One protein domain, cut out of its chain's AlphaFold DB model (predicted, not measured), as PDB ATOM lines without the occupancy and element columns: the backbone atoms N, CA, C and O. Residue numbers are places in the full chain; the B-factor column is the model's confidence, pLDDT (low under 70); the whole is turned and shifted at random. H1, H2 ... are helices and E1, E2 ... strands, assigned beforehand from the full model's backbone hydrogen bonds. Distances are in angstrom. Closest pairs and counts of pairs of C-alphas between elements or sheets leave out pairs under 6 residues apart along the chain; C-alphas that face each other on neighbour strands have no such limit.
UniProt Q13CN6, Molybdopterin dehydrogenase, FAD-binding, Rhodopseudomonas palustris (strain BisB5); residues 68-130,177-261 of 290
ATOM      1  N   PRO A  68      26.554 -22.280  36.220       94.12
ATOM      2  CA  PRO A  68      27.982 -22.523  36.445       94.12
ATOM      3  C   PRO A  68      28.839 -21.247  36.424       94.12
ATOM      4  O   PRO A  68      29.835 -21.164  37.139       94.12
ATOM      5  N   GLN A  69      28.429 -20.231  35.657       91.12
ATOM      6  CA  GLN A  69      29.129 -18.953  35.554       91.12
ATOM      7  C   GLN A  69      28.651 -17.933  36.598       91.12
ATOM      8  O   GLN A  69      29.465 -17.210  37.174       91.12
ATOM      9  N   TRP A  70      27.344 -17.880  36.869       95.44
ATOM     10  CA  TRP A  70      26.731 -16.806  37.665       95.44
ATOM     11  C   TRP A  70      26.036 -17.265  38.950       95.44
ATOM     12  O   TRP A  70      25.257 -16.505  39.514       95.44
ATOM     13  N   ALA A  71      26.301 -18.470  39.461       97.69
ATOM     14  CA  ALA A  71      25.797 -18.926  40.767       97.69
ATOM     15  C   ALA A  71      26.864 -18.960  41.873       97.69
ATOM     16  O   ALA A  71      26.563 -19.311  43.013       97.69
ATOM     17  N   ARG A  72      28.114 -18.591  41.565       97.81
ATOM     18  CA  ARG A  72      29.224 -18.680  42.521       97.81
ATOM     19  C   ARG A  72      29.028 -17.750  43.723       97.81
ATOM     20  O   ARG A  72      28.698 -16.575  43.572       97.81
ATOM     21  N   ILE A  73      29.329 -18.269  44.911       98.38
ATOM     22  CA  ILE A  73      29.444 -17.517  46.165       98.38
ATOM     23  C   ILE A  73      30.931 -17.478  46.523       98.38
ATOM     24  O   ILE A  73      31.562 -18.527  46.644       98.38
ATOM     25  N   ALA A  74      31.518 -16.290  46.651       97.12
ATOM     26  CA  ALA A  74      32.950 -16.155  46.906       97.12
ATOM     27  C   ALA A  74      33.241 -15.034  47.903       97.12
ATOM     28  O   ALA A  74      33.016 -13.861  47.616       97.12
ATOM     29  N   ALA A  75      33.794 -15.397  49.060       94.38
ATOM     30  CA  ALA A  75      34.449 -14.430  49.933       94.38
ATOM     31  C   ALA A  75      35.837 -14.107  49.362       94.38
ATOM     32  O   ALA A  75      36.595 -15.014  49.017       94.38
ATOM     33  N   THR A  76      36.158 -12.826  49.256       92.25
ATOM     34  CA  THR A  76      37.446 -12.317  48.776       92.25
ATOM     35  C   THR A  76      38.144 -11.528  49.889       92.25
ATOM     36  O   THR A  76      37.612 -11.376  50.994       92.25
ATOM     37  N   SER A  77      39.357 -11.036  49.627       89.75
ATOM     38  CA  SER A  77      40.021 -10.061  50.506       89.75
ATOM     39  C   SER A  77      39.170  -8.802  50.693       89.75
ATOM     40  O   SER A  77      39.065  -8.289  51.803       89.75
ATOM     41  N   ASP A  78      38.510  -8.371  49.616       89.25
ATOM     42  CA  ASP A  78      37.840  -7.069  49.533       89.25
ATOM     43  C   ASP A  78      36.354  -7.116  49.933       89.25
ATOM     44  O   ASP A  78      35.708  -6.073  50.053       89.25
ATOM     45  N   GLY A  79      35.796  -8.313  50.148       96.38
ATOM     46  CA  GLY A  79      34.409  -8.484  50.574       96.38
ATOM     47  C   GLY A  79      33.777  -9.804  50.135       96.38
ATOM     48  O   GLY A  79      34.382 -10.873  50.245       96.38
ATOM     49  N   LEU A  80      32.531  -9.750  49.670       98.19
ATOM     50  CA  LEU A  80      31.752 -10.905  49.215       98.19
ATOM     51  C   LEU A  80      31.224 -10.663  47.803       98.19
ATOM     52  O   LEU A  80      30.612  -9.636  47.522       98.19
ATOM     53  N   LYS A  81      31.420 -11.646  46.927       98.44
ATOM     54  CA  LYS A  81      30.805 -11.711  45.602       98.44
ATOM     55  C   LYS A  81      29.716 -12.774  45.603       98.44
ATOM     56  O   LYS A  81      29.960 -13.916  45.998       98.44
ATOM     57  N   LEU A  82      28.527 -12.392  45.153       98.75
ATOM     58  CA  LEU A  82      27.367 -13.267  45.021       98.75
ATOM     59  C   LEU A  82      26.907 -13.279  43.567       98.75
ATOM     60  O   LEU A  82      26.531 -12.241  43.033       98.75
ATOM     61  N   GLY A  83      26.911 -14.443  42.929       98.56
ATOM     62  CA  GLY A  83      26.355 -14.599  41.591       98.56
ATOM     63  C   GLY A  83      24.830 -14.429  41.571       98.56
ATOM     64  O   GLY A  83      24.130 -14.854  42.493       98.56
ATOM     65  N   ALA A  84      24.290 -13.827  40.510       98.38
ATOM     66  CA  ALA A  84      22.858 -13.558  40.387       98.38
ATOM     67  C   ALA A  84      21.984 -14.817  40.304       98.38
ATOM     68  O   ALA A  84      20.815 -14.778  40.694       98.38
ATOM     69  N   LEU A  85      22.530 -15.936  39.824       98.56
ATOM     70  CA  LEU A  85      21.850 -17.229  39.742       98.56
ATOM     71  C   LEU A  85      22.034 -18.099  40.991       98.56
ATOM     72  O   LEU A  85      21.460 -19.186  41.052       98.56
ATOM     73  N   ALA A  86      22.766 -17.621  42.004       98.75
ATOM     74  CA  ALA A  86      22.880 -18.323  43.278       98.75
ATOM     75  C   ALA A  86      21.490 -18.462  43.917       98.75
ATOM     76  O   ALA A  86      20.705 -17.504  43.930       98.75
ATOM     77  N   LYS A  87      21.167 -19.656  44.428       98.69
ATOM     78  CA  LYS A  87      19.884 -19.901  45.091       98.69
ATOM     79  C   LYS A  87      19.861 -19.239  46.461       98.69
ATOM     80  O   LYS A  87      20.865 -19.225  47.175       98.69
ATOM     81  N   MET A  88      18.699 -18.716  46.852       98.81
ATOM     82  CA  MET A  88      18.531 -18.106  48.175       98.81
ATOM     83  C   MET A  88      18.865 -19.098  49.295       98.81
ATOM     84  O   MET A  88      19.462 -18.701  50.292       98.81
ATOM     85  N   SER A  89      18.495 -20.375  49.129       98.62
ATOM     86  CA  SER A  89      18.808 -21.457  50.070       98.62
ATOM     87  C   SER A  89      20.304 -21.606  50.317       98.62
ATOM     88  O   SER A  89      20.734 -21.647  51.467       98.62
ATOM     89  N   ASP A  90      21.089 -21.626  49.244       98.56
ATOM     90  CA  ASP A  90      22.513 -21.952  49.289       98.56
ATOM     91  C   ASP A  90      23.295 -20.797  49.912       98.56
ATOM     92  O   ASP A  90      24.133 -20.986  50.793       98.56
ATOM     93  N   VAL A  91      22.948 -19.568  49.524       98.69
ATOM     94  CA  VAL A  91      23.548 -18.346  50.073       98.69
ATOM     95  C   VAL A  91      23.222 -18.206  51.561       98.69
ATOM     96  O   VAL A  91      24.095 -17.842  52.347       98.69
ATOM     97  N   ALA A  92      21.995 -18.539  51.972       98.31
ATOM     98  CA  ALA A  92      21.546 -18.424  53.359       98.31
ATOM     99  C   ALA A  92      22.296 -19.336  54.343       98.31
ATOM    100  O   ALA A  92      22.309 -19.051  55.544       98.31
ATOM    101  N   VAL A  93      22.884 -20.436  53.868       98.31
ATOM    102  CA  VAL A  93      23.613 -21.408  54.704       98.31
ATOM    103  C   VAL A  93      25.114 -21.443  54.416       98.31
ATOM    104  O   VAL A  93      25.848 -22.178  55.072       98.31
ATOM    105  N   HIS A  94      25.596 -20.639  53.469       98.62
ATOM    106  CA  HIS A  94      27.005 -20.605  53.109       98.62
ATOM    107  C   HIS A  94      27.866 -20.132  54.291       98.62
ATOM    108  O   HIS A  94      27.645 -19.053  54.846       98.62
ATOM    109  N   GLY A  95      28.900 -20.900  54.652       98.12
ATOM    110  CA  GLY A  95      29.682 -20.673  55.876       98.12
ATOM    111  C   GLY A  95      30.302 -19.274  55.987       98.12
ATOM    112  O   GLY A  95      30.277 -18.667  57.055       98.12
ATOM    113  N   ALA A  96      30.797 -18.712  54.878       97.06
ATOM    114  CA  ALA A  96      31.312 -17.340  54.882       97.06
ATOM    115  C   ALA A  96      30.208 -16.281  55.061       97.06
ATOM    116  O   ALA A  96      30.454 -15.254  55.683       97.06
ATOM    117  N   VAL A  97      28.995 -16.532  54.555       98.19
ATOM    118  CA  VAL A  97      27.858 -15.608  54.708       98.19
ATOM    119  C   VAL A  97      27.373 -15.629  56.153       98.19
ATOM    120  O   VAL A  97      27.204 -14.572  56.747       98.19
ATOM    121  N   LEU A  98      27.238 -16.815  56.752       97.69
ATOM    122  CA  LEU A  98      26.844 -16.961  58.156       97.69
ATOM    123  C   LEU A  98      27.815 -16.264  59.113       97.69
ATOM    124  O   LEU A  98      27.381 -15.604  60.051       97.69
ATOM    125  N   ARG A  99      29.121 -16.414  58.875       96.25
ATOM    126  CA  ARG A  99      30.154 -15.860  59.754       96.25
ATOM    127  C   ARG A  99      30.348 -14.357  59.562       96.25
ATOM    128  O   ARG A  99      30.439 -13.628  60.543       96.25
ATOM    129  N   ASP A 100      30.428 -13.901  58.313       96.25
ATOM    130  CA  ASP A 100      30.892 -12.547  58.002       96.25
ATOM    131  C   ASP A 100      29.752 -11.602  57.572       96.25
ATOM    132  O   ASP A 100      29.969 -10.394  57.524       96.25
ATOM    133  N   TYR A 101      28.548 -12.106  57.267       97.12
ATOM    134  CA  TYR A 101      27.398 -11.315  56.785       97.12
ATOM    135  C   TYR A 101      26.041 -11.861  57.289       97.12
ATOM    136  O   TYR A 101      25.142 -12.108  56.474       97.12
ATOM    137  N   PRO A 102      25.845 -12.053  58.609       97.25
ATOM    138  CA  PRO A 102      24.626 -12.660  59.150       97.25
ATOM    139  C   PRO A 102      23.335 -11.958  58.703       97.25
ATOM    140  O   PRO A 102      22.367 -12.641  58.383       97.25
ATOM    141  N   VAL A 103      23.336 -10.627  58.536       97.38
ATOM    142  CA  VAL A 103      22.180  -9.892  57.985       97.38
ATOM    143  C   VAL A 103      21.726 -10.426  56.619       97.38
ATOM    144  O   VAL A 103      20.528 -10.544  56.381       97.38
ATOM    145  N   ILE A 104      22.649 -10.811  55.729       98.12
ATOM    146  CA  ILE A 104      22.297 -11.407  54.432       98.12
ATOM    147  C   ILE A 104      21.624 -12.760  54.659       98.12
ATOM    148  O   ILE A 104      20.546 -13.000  54.113       98.12
ATOM    149  N   ALA A 105      22.213 -13.622  55.491       97.81
ATOM    150  CA  ALA A 105      21.629 -14.924  55.799       97.81
ATOM    151  C   ALA A 105      20.211 -14.788  56.380       97.81
ATOM    152  O   ALA A 105      19.298 -15.483  55.933       97.81
ATOM    153  N   ASP A 106      20.005 -13.862  57.316       97.12
ATOM    154  CA  ASP A 106      18.713 -13.628  57.962       97.12
ATOM    155  C   ASP A 106      17.655 -13.130  56.974       97.12
ATOM    156  O   ASP A 106      16.550 -13.679  56.934       97.12
ATOM    157  N   THR A 107      17.991 -12.145  56.126       97.81
ATOM    158  CA  THR A 107      17.053 -11.641  55.103       97.81
ATOM    159  C   THR A 107      16.602 -12.731  54.138       97.81
ATOM    160  O   THR A 107      15.446 -12.745  53.721       97.81
ATOM    161  N   LEU A 108      17.481 -13.683  53.817       98.12
ATOM    162  CA  LEU A 108      17.140 -14.810  52.960       98.12
ATOM    163  C   LEU A 108      16.306 -15.855  53.709       98.12
ATOM    164  O   LEU A 108      15.295 -16.296  53.174       98.12
ATOM    165  N   LYS A 109      16.665 -16.232  54.944       96.75
ATOM    166  CA  LYS A 109      15.941 -17.252  55.735       96.75
ATOM    167  C   LYS A 109      14.528 -16.822  56.121       96.75
ATOM    168  O   LYS A 109      13.622 -17.657  56.142       96.75
ATOM    169  N   LEU A 110      14.332 -15.540  56.427       95.88
ATOM    170  CA  LEU A 110      13.045 -14.986  56.859       95.88
ATOM    171  C   LEU A 110      12.103 -14.648  55.689       95.88
ATOM    172  O   LEU A 110      10.933 -14.306  55.921       95.88
ATOM    173  N   ALA A 111      12.583 -14.784  54.450       94.62
ATOM    174  CA  ALA A 111      11.812 -14.602  53.231       94.62
ATOM    175  C   ALA A 111      11.146 -15.909  52.768       94.62
ATOM    176  O   ALA A 111      11.792 -16.955  52.669       94.62
ATOM    177  N   ALA A 112       9.863 -15.821  52.401       95.62
ATOM    178  CA  ALA A 112       9.101 -16.892  51.753       95.62
ATOM    179  C   ALA A 112       9.111 -18.249  52.508       95.62
ATOM    180  O   ALA A 112       9.321 -18.309  53.722       95.62
ATOM    181  N   SER A 113       8.827 -19.338  51.790       97.88
ATOM    182  CA  SER A 113       8.953 -20.724  52.256       97.88
ATOM    183  C   SER A 113      10.274 -21.350  51.794       97.88
ATOM    184  O   SER A 113      10.949 -20.819  50.910       97.88
ATOM    185  N   ALA A 114      10.644 -22.505  52.357       97.31
ATOM    186  CA  ALA A 114      11.864 -23.214  51.962       97.31
ATOM    187  C   ALA A 114      11.854 -23.611  50.474       97.31
ATOM    188  O   ALA A 114      12.837 -23.399  49.774       97.31
ATOM    189  N   GLN A 115      10.718 -24.093  49.967       98.50
ATOM    190  CA  GLN A 115      10.545 -24.483  48.566       98.50
ATOM    191  C   GLN A 115      10.796 -23.300  47.626       98.50
ATOM    192  O   GLN A 115      11.538 -23.418  46.653       98.50
ATOM    193  N   LEU A 116      10.235 -22.132  47.960       98.25
ATOM    194  CA  LEU A 116      10.454 -20.916  47.183       98.25
ATOM    195  C   LEU A 116      11.923 -20.483  47.227       98.25
ATOM    196  O   LEU A 116      12.448 -20.071  46.199       98.25
ATOM    197  N   ARG A 117      12.607 -20.619  48.370       98.50
ATOM    198  CA  ARG A 117      14.039 -20.294  48.493       98.50
ATOM    199  C   ARG A 117      14.953 -21.239  47.713       98.50
ATOM    200  O   ARG A 117      15.975 -20.782  47.213       98.50
ATOM    201  N   ASN A 118      14.575 -22.508  47.575       98.62
ATOM    202  CA  ASN A 118      15.320 -23.480  46.768       98.62
ATOM    203  C   ASN A 118      15.214 -23.174  45.263       98.62
ATOM    204  O   ASN A 118      16.119 -23.474  44.488       98.62
ATOM    205  N   MET A 119      14.114 -22.551  44.831       98.62
ATOM    206  CA  MET A 119      13.918 -22.146  43.437       98.62
ATOM    207  C   MET A 119      14.506 -20.762  43.142       98.62
ATOM    208  O   MET A 119      15.168 -20.569  42.116       98.62
ATOM    209  N   ALA A 120      14.231 -19.797  44.021       98.50
ATOM    210  CA  ALA A 120      14.518 -18.386  43.821       98.50
ATOM    211  C   ALA A 120      16.023 -18.105  43.762       98.50
ATOM    212  O   ALA A 120      16.795 -18.544  44.613       98.50
ATOM    213  N   THR A 121      16.419 -17.328  42.758       98.81
ATOM    214  CA  THR A 121      17.784 -16.826  42.596       98.81
ATOM    215  C   THR A 121      17.908 -15.413  43.162       98.81
ATOM    216  O   THR A 121      16.904 -14.707  43.280       98.81
ATOM    217  N   LEU A 122      19.122 -14.968  43.492       98.88
ATOM    218  CA  LEU A 122      19.348 -13.615  44.016       98.88
ATOM    219  C   LEU A 122      18.942 -12.510  43.026       98.88
ATOM    220  O   LEU A 122      18.274 -11.556  43.417       98.88
ATOM    221  N   GLY A 123      19.274 -12.660  41.739       98.31
ATOM    222  CA  GLY A 123      18.888 -11.719  40.683       98.31
ATOM    223  C   GLY A 123      17.369 -11.631  40.517       98.31
ATOM    224  O   GLY A 123      16.801 -10.542  40.499       98.31
ATOM    225  N   GLY A 124      16.684 -12.779  40.508       97.88
ATOM    226  CA  GLY A 124      15.219 -12.811  40.476       97.88
ATOM    227  C   GLY A 124      14.576 -12.258  41.753       97.88
ATOM    228  O   GLY A 124      13.501 -11.670  41.693       97.88
ATOM    229  N   ASN A 125      15.227 -12.413  42.912       98.56
ATOM    230  CA  ASN A 125      14.740 -11.878  44.182       98.56
ATOM    231  C   ASN A 125      14.751 -10.344  44.192       98.56
ATOM    232  O   ASN A 125      13.751  -9.743  44.592       98.56
ATOM    233  N   VAL A 126      15.835  -9.709  43.728       98.44
ATOM    234  CA  VAL A 126      15.917  -8.240  43.721       98.44
ATOM    235  C   VAL A 126      14.967  -7.608  42.697       98.44
ATOM    236  O   VAL A 126      14.499  -6.494  42.922       98.44
ATOM    237  N   LEU A 127      14.599  -8.344  41.643       97.19
ATOM    238  CA  LEU A 127      13.639  -7.928  40.612       97.19
ATOM    239  C   LEU A 127      12.195  -8.386  40.874       97.19
ATOM    240  O   LEU A 127      11.336  -8.269  40.000       97.19
ATOM    241  N   GLN A 128      11.893  -8.912  42.065       96.75
ATOM    242  CA  GLN A 128      10.516  -9.260  42.394       96.75
ATOM    243  C   GLN A 128       9.619  -8.014  42.433       96.75
ATOM    244  O   GLN A 128      10.044  -6.936  42.853       96.75
ATOM    245  N   ARG A 129       8.353  -8.179  42.046       96.50
ATOM    246  CA  ARG A 129       7.393  -7.070  41.970       96.50
ATOM    247  C   ARG A 129       6.543  -6.944  43.229       96.50
ATOM    248  O   ARG A 129       6.501  -7.846  44.069       96.50
ATOM    249  N   THR A 130       5.855  -5.811  43.342       97.56
ATOM    250  CA  THR A 130       4.983  -5.485  44.476       97.56
ATOM    251  C   THR A 130       3.891  -6.533  44.737       97.56
ATOM    252  O   THR A 130       3.443  -7.255  43.841       97.56
ATOM    253  N   GLY A 177      10.964  -7.027  48.853       95.75
ATOM    254  CA  GLY A 177      12.157  -7.865  48.983       95.75
ATOM    255  C   GLY A 177      13.002  -7.566  50.223       95.75
ATOM    256  O   GLY A 177      13.535  -6.468  50.376       95.75
ATOM    257  N   ASP A 178      13.197  -8.586  51.062       97.00
ATOM    258  CA  ASP A 178      14.011  -8.493  52.279       97.00
ATOM    259  C   ASP A 178      15.519  -8.387  51.954       97.00
ATOM    260  O   ASP A 178      16.227  -7.561  52.524       97.00
ATOM    261  N   PHE A 179      16.020  -9.172  50.991       98.44
ATOM    262  CA  PHE A 179      17.447  -9.218  50.629       98.44
ATOM    263  C   PHE A 179      17.988  -7.873  50.122       98.44
ATOM    264  O   PHE A 179      19.085  -7.459  50.498       98.44
ATOM    265  N   ALA A 180      17.192  -7.139  49.338       97.69
ATOM    266  CA  ALA A 180      17.552  -5.802  48.870       97.69
ATOM    267  C   ALA A 180      17.844  -4.839  50.035       97.69
ATOM    268  O   ALA A 180      18.720  -3.985  49.931       97.69
ATOM    269  N   GLN A 181      17.160  -5.001  51.175       95.75
ATOM    270  CA  GLN A 181      17.387  -4.162  52.354       95.75
ATOM    271  C   GLN A 181      18.786  -4.365  52.939       95.75
ATOM    272  O   GLN A 181      19.398  -3.392  53.386       95.75
ATOM    273  N   ALA A 182      19.296  -5.604  52.912       96.75
ATOM    274  CA  ALA A 182      20.668  -5.915  53.303       96.75
ATOM    275  C   ALA A 182      21.667  -5.302  52.320       96.75
ATOM    276  O   ALA A 182      22.609  -4.645  52.744       96.75
ATOM    277  N   LEU A 183      21.431  -5.455  51.013       98.25
ATOM    278  CA  LEU A 183      22.312  -4.906  49.981       98.25
ATOM    279  C   LEU A 183      22.438  -3.379  50.068       98.25
ATOM    280  O   LEU A 183      23.549  -2.862  50.001       98.25
ATOM    281  N   ILE A 184      21.331  -2.663  50.301       96.44
ATOM    282  CA  ILE A 184      21.354  -1.208  50.528       96.44
ATOM    283  C   ILE A 184      22.167  -0.872  51.782       96.44
ATOM    284  O   ILE A 184      23.033  -0.004  51.742       96.44
ATOM    285  N   ALA A 185      21.903  -1.552  52.901       94.62
ATOM    286  CA  ALA A 185      22.561  -1.243  54.170       94.62
ATOM    287  C   ALA A 185      24.059  -1.565  54.179       94.62
ATOM    288  O   ALA A 185      24.809  -0.942  54.926       94.62
ATOM    289  N   LEU A 186      24.484  -2.537  53.374       95.94
ATOM    290  CA  LEU A 186      25.882  -2.924  53.223       95.94
ATOM    291  C   LEU A 186      26.579  -2.209  52.056       95.94
ATOM    292  O   LEU A 186      27.709  -2.568  51.746       95.94
ATOM    293  N   GLU A 187      25.928  -1.219  51.431       96.19
ATOM    294  CA  GLU A 187      26.470  -0.442  50.302       96.19
ATOM    295  C   GLU A 187      26.972  -1.340  49.165       96.19
ATOM    296  O   GLU A 187      28.024  -1.115  48.567       96.19
ATOM    297  N   ALA A 188      26.212  -2.399  48.886       98.25
ATOM    298  CA  ALA A 188      26.532  -3.317  47.814       98.25
ATOM    299  C   ALA A 188      26.463  -2.619  46.450       98.25
ATOM    300  O   ALA A 188      25.741  -1.637  46.260       98.25
ATOM    301  N   SER A 189      27.155  -3.185  45.470       98.75
ATOM    302  CA  SER A 189      26.976  -2.875  44.056       98.75
ATOM    303  C   SER A 189      26.367  -4.066  43.319       98.75
ATOM    304  O   SER A 189      26.483  -5.213  43.760       98.75
ATOM    305  N   VAL A 190      25.727  -3.795  42.186       98.69
ATOM    306  CA  VAL A 190      25.153  -4.802  41.289       98.69
ATOM    307  C   VAL A 190      25.862  -4.753  39.941       98.69
ATOM    308  O   VAL A 190      26.069  -3.678  39.380       98.69
ATOM    309  N   ASP A 191      26.261  -5.925  39.460       98.00
ATOM    310  CA  ASP A 191      26.883  -6.126  38.157       98.00
ATOM    311  C   ASP A 191      25.796  -6.461  37.133       98.00
ATOM    312  O   ASP A 191      24.935  -7.312  37.379       98.00
ATOM    313  N   ILE A 192      25.822  -5.764  36.001       95.12
ATOM    314  CA  ILE A 192      24.819  -5.828  34.942       95.12
ATOM    315  C   ILE A 192      25.542  -6.053  33.616       95.12
ATOM    316  O   ILE A 192      26.433  -5.287  33.256       95.12
ATOM    317  N   ALA A 193      25.130  -7.073  32.872       91.19
ATOM    318  CA  ALA A 193      25.503  -7.271  31.479       91.19
ATOM    319  C   ALA A 193      24.346  -6.809  30.588       91.19
ATOM    320  O   ALA A 193      23.217  -7.261  30.762       91.19
ATOM    321  N   GLY A 194      24.617  -5.914  29.644       85.38
ATOM    322  CA  GLY A 194      23.622  -5.394  28.708       85.38
ATOM    323  C   GLY A 194      24.173  -5.249  27.296       85.38
ATOM    324  O   GLY A 194      25.328  -5.576  27.023       85.38
ATOM    325  N   ARG A 195      23.361  -4.702  26.384       81.00
ATOM    326  CA  ARG A 195      23.769  -4.467  24.982       81.00
ATOM    327  C   ARG A 195      24.982  -3.541  24.855       81.00
ATOM    328  O   ARG A 195      25.792  -3.717  23.955       81.00
ATOM    329  N   ALA A 196      25.099  -2.569  25.759       80.50
ATOM    330  CA  ALA A 196      26.214  -1.624  25.810       80.50
ATOM    331  C   ALA A 196      27.469  -2.189  26.513       80.50
ATOM    332  O   ALA A 196      28.426  -1.452  26.730       80.50
ATOM    333  N   GLY A 197      27.461  -3.474  26.884       86.50
ATOM    334  CA  GLY A 197      28.531  -4.134  27.626       86.50
ATOM    335  C   GLY A 197      28.215  -4.319  29.109       86.50
ATOM    336  O   GLY A 197      27.069  -4.196  29.555       86.50
ATOM    337  N   GLU A 198      29.249  -4.657  29.875       91.94
ATOM    338  CA  GLU A 198      29.153  -4.850  31.319       91.94
ATOM    339  C   GLU A 198      29.312  -3.528  32.070       91.94
ATOM    340  O   GLU A 198      30.149  -2.691  31.734       91.94
ATOM    341  N   ARG A 199      28.523  -3.353  33.127       95.50
ATOM    342  CA  ARG A 199      28.629  -2.214  34.034       95.50
ATOM    343  C   ARG A 199      28.288  -2.607  35.461       95.50
ATOM    344  O   ARG A 199      27.544  -3.553  35.704       95.50
ATOM    345  N   THR A 200      28.797  -1.828  36.403       98.00
ATOM    346  CA  THR A 200      28.483  -1.962  37.824       98.00
ATOM    347  C   THR A 200      27.878  -0.655  38.310       98.00
ATOM    348  O   THR A 200      28.438   0.407  38.051       98.00
ATOM    349  N   ILE A 201      26.767  -0.728  39.043       98.19
ATOM    350  CA  ILE A 201      26.157   0.436  39.702       98.19
ATOM    351  C   ILE A 201      26.016   0.184  41.208       98.19
ATOM    352  O   ILE A 201      25.905  -0.978  41.624       98.19
ATOM    353  N   PRO A 202      26.000   1.226  42.057       98.62
ATOM    354  CA  PRO A 202      25.571   1.084  43.444       98.62
ATOM    355  C   PRO A 202      24.176   0.453  43.507       98.62
ATOM    356  O   PRO A 202      23.268   0.857  42.787       98.62
ATOM    357  N   PHE A 203      23.967  -0.527  44.386       98.62
ATOM    358  CA  PHE A 203      22.685  -1.233  44.463       98.62
ATOM    359  C   PHE A 203      21.527  -0.290  44.833       98.62
ATOM    360  O   PHE A 203      20.402  -0.486  44.385       98.62
ATOM    361  N   ALA A 204      21.806   0.768  45.599       97.56
ATOM    362  CA  ALA A 204      20.827   1.800  45.937       97.56
ATOM    363  C   ALA A 204      20.279   2.565  44.711       97.56
ATOM    364  O   ALA A 204      19.233   3.197  44.820       97.56
ATOM    365  N   GLU A 205      20.952   2.490  43.560       97.75
ATOM    366  CA  GLU A 205      20.529   3.097  42.291       97.75
ATOM    367  C   GLU A 205      19.761   2.117  41.388       97.75
ATOM    368  O   GLU A 205      19.316   2.493  40.302       97.75
ATOM    369  N   LEU A 206      19.585   0.856  41.805       97.75
ATOM    370  CA  LEU A 206      18.877  -0.138  40.999       97.75
ATOM    371  C   LEU A 206      17.385   0.188  40.893       97.75
ATOM    372  O   LEU A 206      16.843   0.181  39.791       97.75
ATOM    373  N   HIS A 207      16.717   0.436  42.022       96.88
ATOM    374  CA  HIS A 207      15.270   0.665  42.079       96.88
ATOM    375  C   HIS A 207      14.932   2.154  42.000       96.88
ATOM    376  O   HIS A 207      15.538   2.979  42.679       96.88
ATOM    377  N   LYS A 208      13.913   2.499  41.208       95.12
ATOM    378  CA  LYS A 208      13.416   3.873  41.063       95.12
ATOM    379  C   LYS A 208      12.248   4.125  42.016       95.12
ATOM    380  O   LYS A 208      11.418   3.251  42.265       95.12
ATOM    381  N   THR A 209      12.157   5.348  42.530       94.94
ATOM    382  CA  THR A 209      10.938   5.824  43.200       94.94
ATOM    383  C   THR A 209       9.795   5.933  42.187       94.94
ATOM    384  O   THR A 209      10.068   6.303  41.045       94.94
ATOM    385  N   PRO A 210       8.527   5.700  42.582       95.94
ATOM    386  CA  PRO A 210       7.400   5.679  41.651       95.94
ATOM    387  C   PRO A 210       7.230   6.986  40.866       95.94
ATOM    388  O   PRO A 210       6.952   6.927  39.673       95.94
ATOM    389  N   GLY A 211       7.413   8.150  41.505       95.38
ATOM    390  CA  GLY A 211       7.294   9.452  40.837       95.38
ATOM    391  C   GLY A 211       6.013   9.557  40.000       95.38
ATOM    392  O   GLY A 211       4.943   9.159  40.463       95.38
ATOM    393  N   SER A 212       6.141  10.041  38.765       96.00
ATOM    394  CA  SER A 212       5.061  10.051  37.772       96.00
ATOM    395  C   SER A 212       5.001   8.789  36.895       96.00
ATOM    396  O   SER A 212       4.083   8.651  36.093       96.00
ATOM    397  N   THR A 213       5.960   7.868  37.026       95.00
ATOM    398  CA  THR A 213       6.134   6.707  36.136       95.00
ATOM    399  C   THR A 213       6.279   5.393  36.916       95.00
ATOM    400  O   THR A 213       7.276   4.681  36.782       95.00
ATOM    401  N   PRO A 214       5.277   5.003  37.728       96.06
ATOM    402  CA  PRO A 214       5.381   3.837  38.605       96.06
ATOM    403  C   PRO A 214       5.521   2.497  37.871       96.06
ATOM    404  O   PRO A 214       5.865   1.498  38.509       96.06
ATOM    405  N   GLN A 215       5.254   2.444  36.567       93.25
ATOM    406  CA  GLN A 215       5.520   1.298  35.701       93.25
ATOM    407  C   GLN A 215       7.022   1.037  35.474       93.25
ATOM    408  O   GLN A 215       7.390  -0.090  35.146       93.25
ATOM    409  N   ILE A 216       7.880   2.043  35.686       92.62
ATOM    410  CA  ILE A 216       9.340   1.950  35.568       92.62
ATOM    411  C   ILE A 216       9.930   1.748  36.967       92.62
ATOM    412  O   ILE A 216      10.025   2.678  37.763       92.62
ATOM    413  N   GLU A 217      10.316   0.515  37.287       94.50
ATOM    414  CA  GLU A 217      10.723   0.150  38.654       94.50
ATOM    415  C   GLU A 217      12.229   0.114  38.871       94.50
ATOM    416  O   GLU A 217      12.679   0.206  40.013       94.50
ATOM    417  N   THR A 218      13.010  -0.023  37.802       95.50
ATOM    418  CA  THR A 218      14.467  -0.120  37.880       95.50
ATOM    419  C   THR A 218      15.153   0.732  36.823       95.50
ATOM    420  O   THR A 218      14.525   1.240  35.896       95.50
ATOM    421  N   THR A 219      16.459   0.912  36.985       94.25
ATOM    422  CA  THR A 219      17.358   1.556  36.017       94.25
ATOM    423  C   THR A 219      17.867   0.602  34.931       94.25
ATOM    424  O   THR A 219      18.720   0.984  34.130       94.25
ATOM    425  N   LEU A 220      17.357  -0.633  34.897       91.50
ATOM    426  CA  LEU A 220      17.689  -1.612  33.868       91.50
ATOM    427  C   LEU A 220      17.008  -1.239  32.546       91.50
ATOM    428  O   LEU A 220      15.812  -0.954  32.514       91.50
ATOM    429  N   ALA A 221      17.776  -1.275  31.466       86.56
ATOM    430  CA  ALA A 221      17.292  -1.215  30.099       86.56
ATOM    431  C   ALA A 221      16.770  -2.587  29.643       86.56
ATOM    432  O   ALA A 221      17.040  -3.623  30.259       86.56
ATOM    433  N   GLU A 222      16.040  -2.607  28.528       80.00
ATOM    434  CA  GLU A 222      15.570  -3.857  27.937       80.00
ATOM    435  C   GLU A 222      16.747  -4.782  27.597       80.00
ATOM    436  O   GLU A 222      17.691  -4.421  26.886       80.00
ATOM    437  N   GLY A 223      16.673  -6.007  28.114       81.06
ATOM    438  CA  GLY A 223      17.702  -7.018  27.916       81.06
ATOM    439  C   GLY A 223      18.919  -6.908  28.825       81.06
ATOM    440  O   GLY A 223      19.811  -7.746  28.724       81.06
ATOM    441  N   ASP A 224      18.958  -5.937  29.736       89.00
ATOM    442  CA  ASP A 224      19.933  -5.981  30.817       89.00
ATOM    443  C   ASP A 224      19.707  -7.211  31.696       89.00
ATOM    444  O   ASP A 224      18.584  -7.551  32.082       89.00
ATOM    445  N   LEU A 225      20.811  -7.840  32.075       91.38
ATOM    446  CA  LEU A 225      20.833  -8.977  32.965       91.38
ATOM    447  C   LEU A 225      21.735  -8.695  34.160       91.38
ATOM    448  O   LEU A 225      22.920  -8.415  34.010       91.38
ATOM    449  N   ILE A 226      21.185  -8.830  35.365       96.44
ATOM    450  CA  ILE A 226      21.993  -8.823  36.585       96.44
ATOM    451  C   ILE A 226      22.829 -10.107  36.614       96.44
ATOM    452  O   ILE A 226      22.270 -11.203  36.610       96.44
ATOM    453  N   THR A 227      24.153  -9.977  36.678       96.88
ATOM    454  CA  THR A 227      25.104 -11.105  36.694       96.88
ATOM    455  C   THR A 227      25.647 -11.391  38.091       96.88
ATOM    456  O   THR A 227      25.967 -12.538  38.415       96.88
ATOM    457  N   GLY A 228      25.661 -10.395  38.980       98.31
ATOM    458  CA  GLY A 228      26.070 -10.594  40.363       98.31
ATOM    459  C   GLY A 228      25.979  -9.355  41.242       98.31
ATOM    460  O   GLY A 228      25.517  -8.292  40.835       98.31
ATOM    461  N   PHE A 229      26.427  -9.523  42.479       98.75
ATOM    462  CA  PHE A 229      26.475  -8.499  43.510       98.75
ATOM    463  C   PHE A 229      27.846  -8.513  44.179       98.75
ATOM    464  O   PHE A 229      28.422  -9.582  44.413       98.75
ATOM    465  N   LYS A 230      28.344  -7.331  44.541       98.50
ATOM    466  CA  LYS A 230      29.575  -7.160  45.318       98.50
ATOM    467  C   LYS A 230      29.235  -6.427  46.606       98.50
ATOM    468  O   LYS A 230      28.651  -5.350  46.569       98.50
ATOM    469  N   ILE A 231      29.592  -7.017  47.737       98.19
ATOM    470  CA  ILE A 231      29.402  -6.440  49.064       98.19
ATOM    471  C   ILE A 231      30.793  -6.098  49.600       98.19
ATOM    472  O   ILE A 231      31.595  -7.022  49.754       98.19
ATOM    473  N   PRO A 232      31.110  -4.818  49.855       96.44
ATOM    474  CA  PRO A 232      32.429  -4.418  50.330       96.44
ATOM    475  C   PRO A 232      32.636  -4.780  51.805       96.44
ATOM    476  O   PRO A 232      31.704  -4.707  52.608       96.44
ATOM    477  N   GLY A 233      33.879  -5.099  52.181       93.75
ATOM    478  CA  GLY A 233      34.265  -5.345  53.575       93.75
ATOM    479  C   GLY A 233      33.574  -6.560  54.196       93.75
ATOM    480  O   GLY A 233      32.992  -7.368  53.490       93.75
ATOM    481  N   ARG A 234      33.644  -6.709  55.524       93.88
ATOM    482  CA  ARG A 234      32.999  -7.800  56.284       93.88
ATOM    483  C   ARG A 234      32.139  -7.217  57.397       93.88
ATOM    484  O   ARG A 234      32.547  -6.259  58.049       93.88
ATOM    485  N   TRP A 235      30.983  -7.821  57.655       94.12
ATOM    486  CA  TRP A 235      29.950  -7.282  58.544       94.12
ATOM    487  C   TRP A 235      29.424  -8.319  59.558       94.12
ATOM    488  O   TRP A 235      28.208  -8.518  59.648       94.12
ATOM    489  N   PRO A 236      30.297  -8.958  60.367       94.12
ATOM    490  CA  PRO A 236      29.903 -10.044  61.275       94.12
ATOM    491  C   PRO A 236      28.960  -9.581  62.397       94.12
ATOM    492  O   PRO A 236      28.224 -10.375  62.968       94.12
ATOM    493  N   ARG A 237      28.956  -8.281  62.717       94.81
ATOM    494  CA  ARG A 237      28.045  -7.666  63.691       94.81
ATOM    495  C   ARG A 237      26.920  -6.941  62.963       94.81
ATOM    496  O   ARG A 237      26.900  -5.711  62.890       94.81
ATOM    497  N   SER A 238      26.010  -7.712  62.384       95.19
ATOM    498  CA  SER A 238      24.837  -7.201  61.680       95.19
ATOM    499  C   SER A 238      23.598  -8.034  62.002       95.19
ATOM    500  O   SER A 238      23.714  -9.204  62.351       95.19
ATOM    501  N   VAL A 239      22.417  -7.415  61.950       92.62
ATOM    502  CA  VAL A 239      21.145  -8.066  62.307       92.62
ATOM    503  C   VAL A 239      20.020  -7.590  61.398       92.62
ATOM    504  O   VAL A 239      20.009  -6.434  60.960       92.62
ATOM    505  N   TYR A 240      19.067  -8.482  61.139       96.00
ATOM    506  CA  TYR A 240      17.819  -8.185  60.452       96.00
ATOM    507  C   TYR A 240      16.614  -8.540  61.327       96.00
ATOM    508  O   TYR A 240      16.526  -9.639  61.868       96.00
ATOM    509  N   LEU A 241      15.666  -7.613  61.438       94.50
ATOM    510  CA  LEU A 241      14.405  -7.807  62.148       94.50
ATOM    511  C   LEU A 241      13.244  -7.604  61.182       94.50
ATOM    512  O   LEU A 241      13.188  -6.597  60.473       94.50
ATOM    513  N   LYS A 242      12.298  -8.546  61.183       96.00
ATOM    514  CA  LYS A 242      11.124  -8.544  60.308       96.00
ATOM    515  C   LYS A 242       9.847  -8.663  61.130       96.00
ATOM    516  O   LYS A 242       9.566  -9.726  61.680       96.00
ATOM    517  N   ALA A 243       9.073  -7.583  61.179       95.25
ATOM    518  CA  ALA A 243       7.748  -7.565  61.783       95.25
ATOM    519  C   ALA A 243       6.696  -7.975  60.743       95.25
ATOM    520  O   ALA A 243       6.729  -7.518  59.597       95.25
ATOM    521  N   ARG A 244       5.781  -8.859  61.141       94.69
ATOM    522  CA  ARG A 244       4.747  -9.462  60.290       94.69
ATOM    523  C   ARG A 244       3.599  -9.994  61.149       94.69
ATOM    524  O   ARG A 244       3.804 -10.209  62.342       94.69
ATOM    525  N   ASP A 245       2.426 -10.180  60.551       93.06
ATOM    526  CA  ASP A 245       1.210 -10.590  61.262       93.06
ATOM    527  C   ASP A 245       1.295 -12.047  61.737       93.06
ATOM    528  O   ASP A 245       0.828 -12.381  62.826       93.06
ATOM    529  N   ARG A 246       1.944 -12.922  60.958       93.44
ATOM    530  CA  ARG A 246       2.199 -14.323  61.326       93.44
ATOM    531  C   ARG A 246       3.680 -14.674  61.357       93.44
ATOM    532  O   ARG A 246       4.509 -14.087  60.670       93.44
ATOM    533  N   GLN A 247       4.022 -15.715  62.114       88.12
ATOM    534  CA  GLN A 247       5.413 -16.068  62.414       88.12
ATOM    535  C   GLN A 247       6.279 -16.367  61.181       88.12
ATOM    536  O   GLN A 247       7.486 -16.142  61.243       88.12
ATOM    537  N   SER A 248       5.720 -16.881  60.079       91.25
ATOM    538  CA  SER A 248       6.472 -17.279  58.880       91.25
ATOM    539  C   SER A 248       5.634 -17.174  57.601       91.25
ATOM    540  O   SER A 248       4.423 -16.975  57.645       91.25
ATOM    541  N   TYR A 249       6.297 -17.315  56.450       89.62
ATOM    542  CA  TYR A 249       5.688 -17.287  55.116       89.62
ATOM    543  C   TYR A 249       4.855 -16.020  54.850       89.62
ATOM    544  O   TYR A 249       3.772 -16.068  54.274       89.62
ATOM    545  N   GLU A 250       5.363 -14.865  55.264       87.75
ATOM    546  CA  GLU A 250       4.714 -13.574  55.044       87.75
ATOM    547  C   GLU A 250       5.751 -12.492  54.739       87.75
ATOM    548  O   GLU A 250       6.912 -12.571  55.175       87.75
ATOM    549  N   PHE A 251       5.333 -11.500  53.953       88.38
ATOM    550  CA  PHE A 251       6.103 -10.287  53.698       88.38
ATOM    551  C   PHE A 251       6.170  -9.411  54.954       88.38
ATOM    552  O   PHE A 251       5.437  -9.620  55.915       88.38
ATOM    553  N   ALA A 252       7.117  -8.478  54.982       79.88
ATOM    554  CA  ALA A 252       7.265  -7.577  56.116       79.88
ATOM    555  C   ALA A 252       6.128  -6.543  56.131       79.88
ATOM    556  O   ALA A 252       5.852  -5.932  55.101       79.88
ATOM    557  N   LEU A 253       5.541  -6.290  57.302       83.62
ATOM    558  CA  LEU A 253       4.838  -5.028  57.567       83.62
ATOM    559  C   LEU A 253       5.854  -3.894  57.703       83.62
ATOM    560  O   LEU A 253       5.706  -2.822  57.128       83.62
ATOM    561  N   ALA A 254       6.921  -4.178  58.446       80.81
ATOM    562  CA  ALA A 254       8.093  -3.337  58.586       80.81
ATOM    563  C   ALA A 254       9.318  -4.229  58.798       80.81
ATOM    564  O   ALA A 254       9.227  -5.320  59.369       80.81
ATOM    565  N   SER A 255      10.481  -3.767  58.353       82.75
ATOM    566  CA  SER A 255      11.739  -4.433  58.668       82.75
ATOM    567  C   SER A 255      12.851  -3.431  58.921       82.75
ATOM    568  O   SER A 255      12.857  -2.329  58.371       82.75
ATOM    569  N   ALA A 256      13.786  -3.820  59.777       79.38
ATOM    570  CA  ALA A 256      14.952  -3.031  60.124       79.38
ATOM    571  C   ALA A 256      16.208  -3.875  59.944       79.38
ATOM    572  O   ALA A 256      16.216  -5.087  60.155       79.38
ATOM    573  N   ARG A 257      17.286  -3.204  59.555       83.88
ATOM    574  CA  ARG A 257      18.608  -3.791  59.394       83.88
ATOM    575  C   ARG A 257      19.620  -2.884  60.054       83.88
ATOM    576  O   ARG A 257      19.518  -1.663  59.935       83.88
ATOM    577  N   TRP A 258      20.574  -3.487  60.743       75.94
ATOM    578  CA  TRP A 258      21.614  -2.765  61.455       75.94
ATOM    579  C   TRP A 258      22.969  -3.392  61.153       75.94
ATOM    580  O   TRP A 258      23.099  -4.616  61.150       75.94
ATOM    581  N   ARG A 259      23.981  -2.550  60.935       81.12
ATOM    582  CA  ARG A 259      25.393  -2.950  60.888       81.12
ATOM    583  C   ARG A 259      26.165  -2.161  61.935       81.12
ATOM    584  O   ARG A 259      25.976  -0.954  62.067       81.12
ATOM    585  N   TRP A 260      27.024  -2.836  62.688       78.56
ATOM    586  CA  TRP A 260      27.919  -2.172  63.626       78.56
ATOM    587  C   TRP A 260      29.192  -1.727  62.908       78.56
ATOM    588  O   TRP A 260      29.900  -2.553  62.335       78.56
ATOM    589  N   ILE A 261      29.515  -0.438  62.992       73.38
ATOM    590  CA  ILE A 261      30.805   0.097  62.547       73.38
ATOM    591  C   ILE A 261      31.666   0.272  63.797       73.38
ATOM    592  O   ILE A 261      31.312   1.036  64.694       73.38
TER     593      ILE A 261
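What this domain is: This is residues 68 to 130 and 177 to 261 of the 290 residues of the protein "Molybdopterin dehydrogenase, FAD-binding" of Rhodopseudomonas palustris (strain BisB5) (UniProt Q13CN6). A twisted sheet of five strands has short helices over one face, and a separate hairpin, E6 and E7, covers helices H3 and H6 on their side away from this sheet. H2, H5 and H6 lie over the same face of the large sheet, while H1, H3 and H4 are not on it. The printed part has 148 residues, with E1 E2 H1 H2 H3 H4 H5 H6 E3 E4 E5 E6 E7 along the chain, a mixed class of helices and strands. The large sheet runs E1 E2 E5 E3 E4 and is antiparallel throughout. The whole is compact, with a radius of gyration of the C-alphas of 14.9 A, and spans 40 by 38 by 33 A.

Where its parts are: In the large sheet, E1 is residues 73 to 75, beginning at C-alpha 73 (29.444, -17.517, 46.165), and E2 is 79 to 83. E5 is 225 to 232, 21.4 A long; E3 is 189 to 194, 15.9 A, and E4 is 197 to 202, 16.9 A. The helices are H1, 88 to 93; H2, 95 to 100; H3, 102 to 109, 10.4 A; H4, 114 to 119; H5, 122 to 126; and H6, 178 to 185, 11.4 A. E6 is 238 to 243, 17.1 A, and E7 is 254 to 259, 17.5 A, ending at C-alpha 259 (25.393, -2.950, 60.888).

How they stand to each other: E1 and E2 form a hairpin, with N 74 and O 81 at 2.9 A. E2 and E5 pair through N 82 and O 229 at 2.9 A, and E5 and E3 through N 191 and O 228 at 2.8 A. E3 and E4 form a hairpin, with N 192 and O 199 at 2.8 A. H5 is over E5 at a height over the sheet of 8.6 A; the closest C-alphas, Gly 123 and Ile 226, are 5.9 A apart. H2 is over E1 at a height of 9.2 A, and H6 is only just over E5 and E3, with 3 C-alphas on each, at 10.5 A. H3 is the hub. It touches H6 at a shallow tilt of 21 degrees, opposite ways, C-alphas 107 and 179 being closest at 5.1 A. It touches H1 at a steep tilt of 45 degrees, C-alphas 92 and 105 being closest at 4.3 A, and H2 only at the corner, only just, with 3 pairs of C-alphas within 8 A. H4 touches H1, C-alphas 88 and 117 being closest at 5.0 A. The closest C-alphas of H3 and E6, Val 103 and Val 239, are 4.8 A apart. E6 and E7 form a hairpin, with N 241 and O 256 at 2.9 A. Each O i to N i+4 pair is within hydrogen-bond range in H1 to H5, and 3 of 4 in H6.

The domain as a whole: The C-alphas of Ala 196 and Arg 246 are farthest apart, at 44.7 A. Residues 131 to 176 are not printed, and C-alphas 130 and 177 are 8.8 A apart across that cut. The link from E4 to E5, residues 203 to 224, is long. No printed residue is under 70 in pLDDT; E7 has a mean of 81.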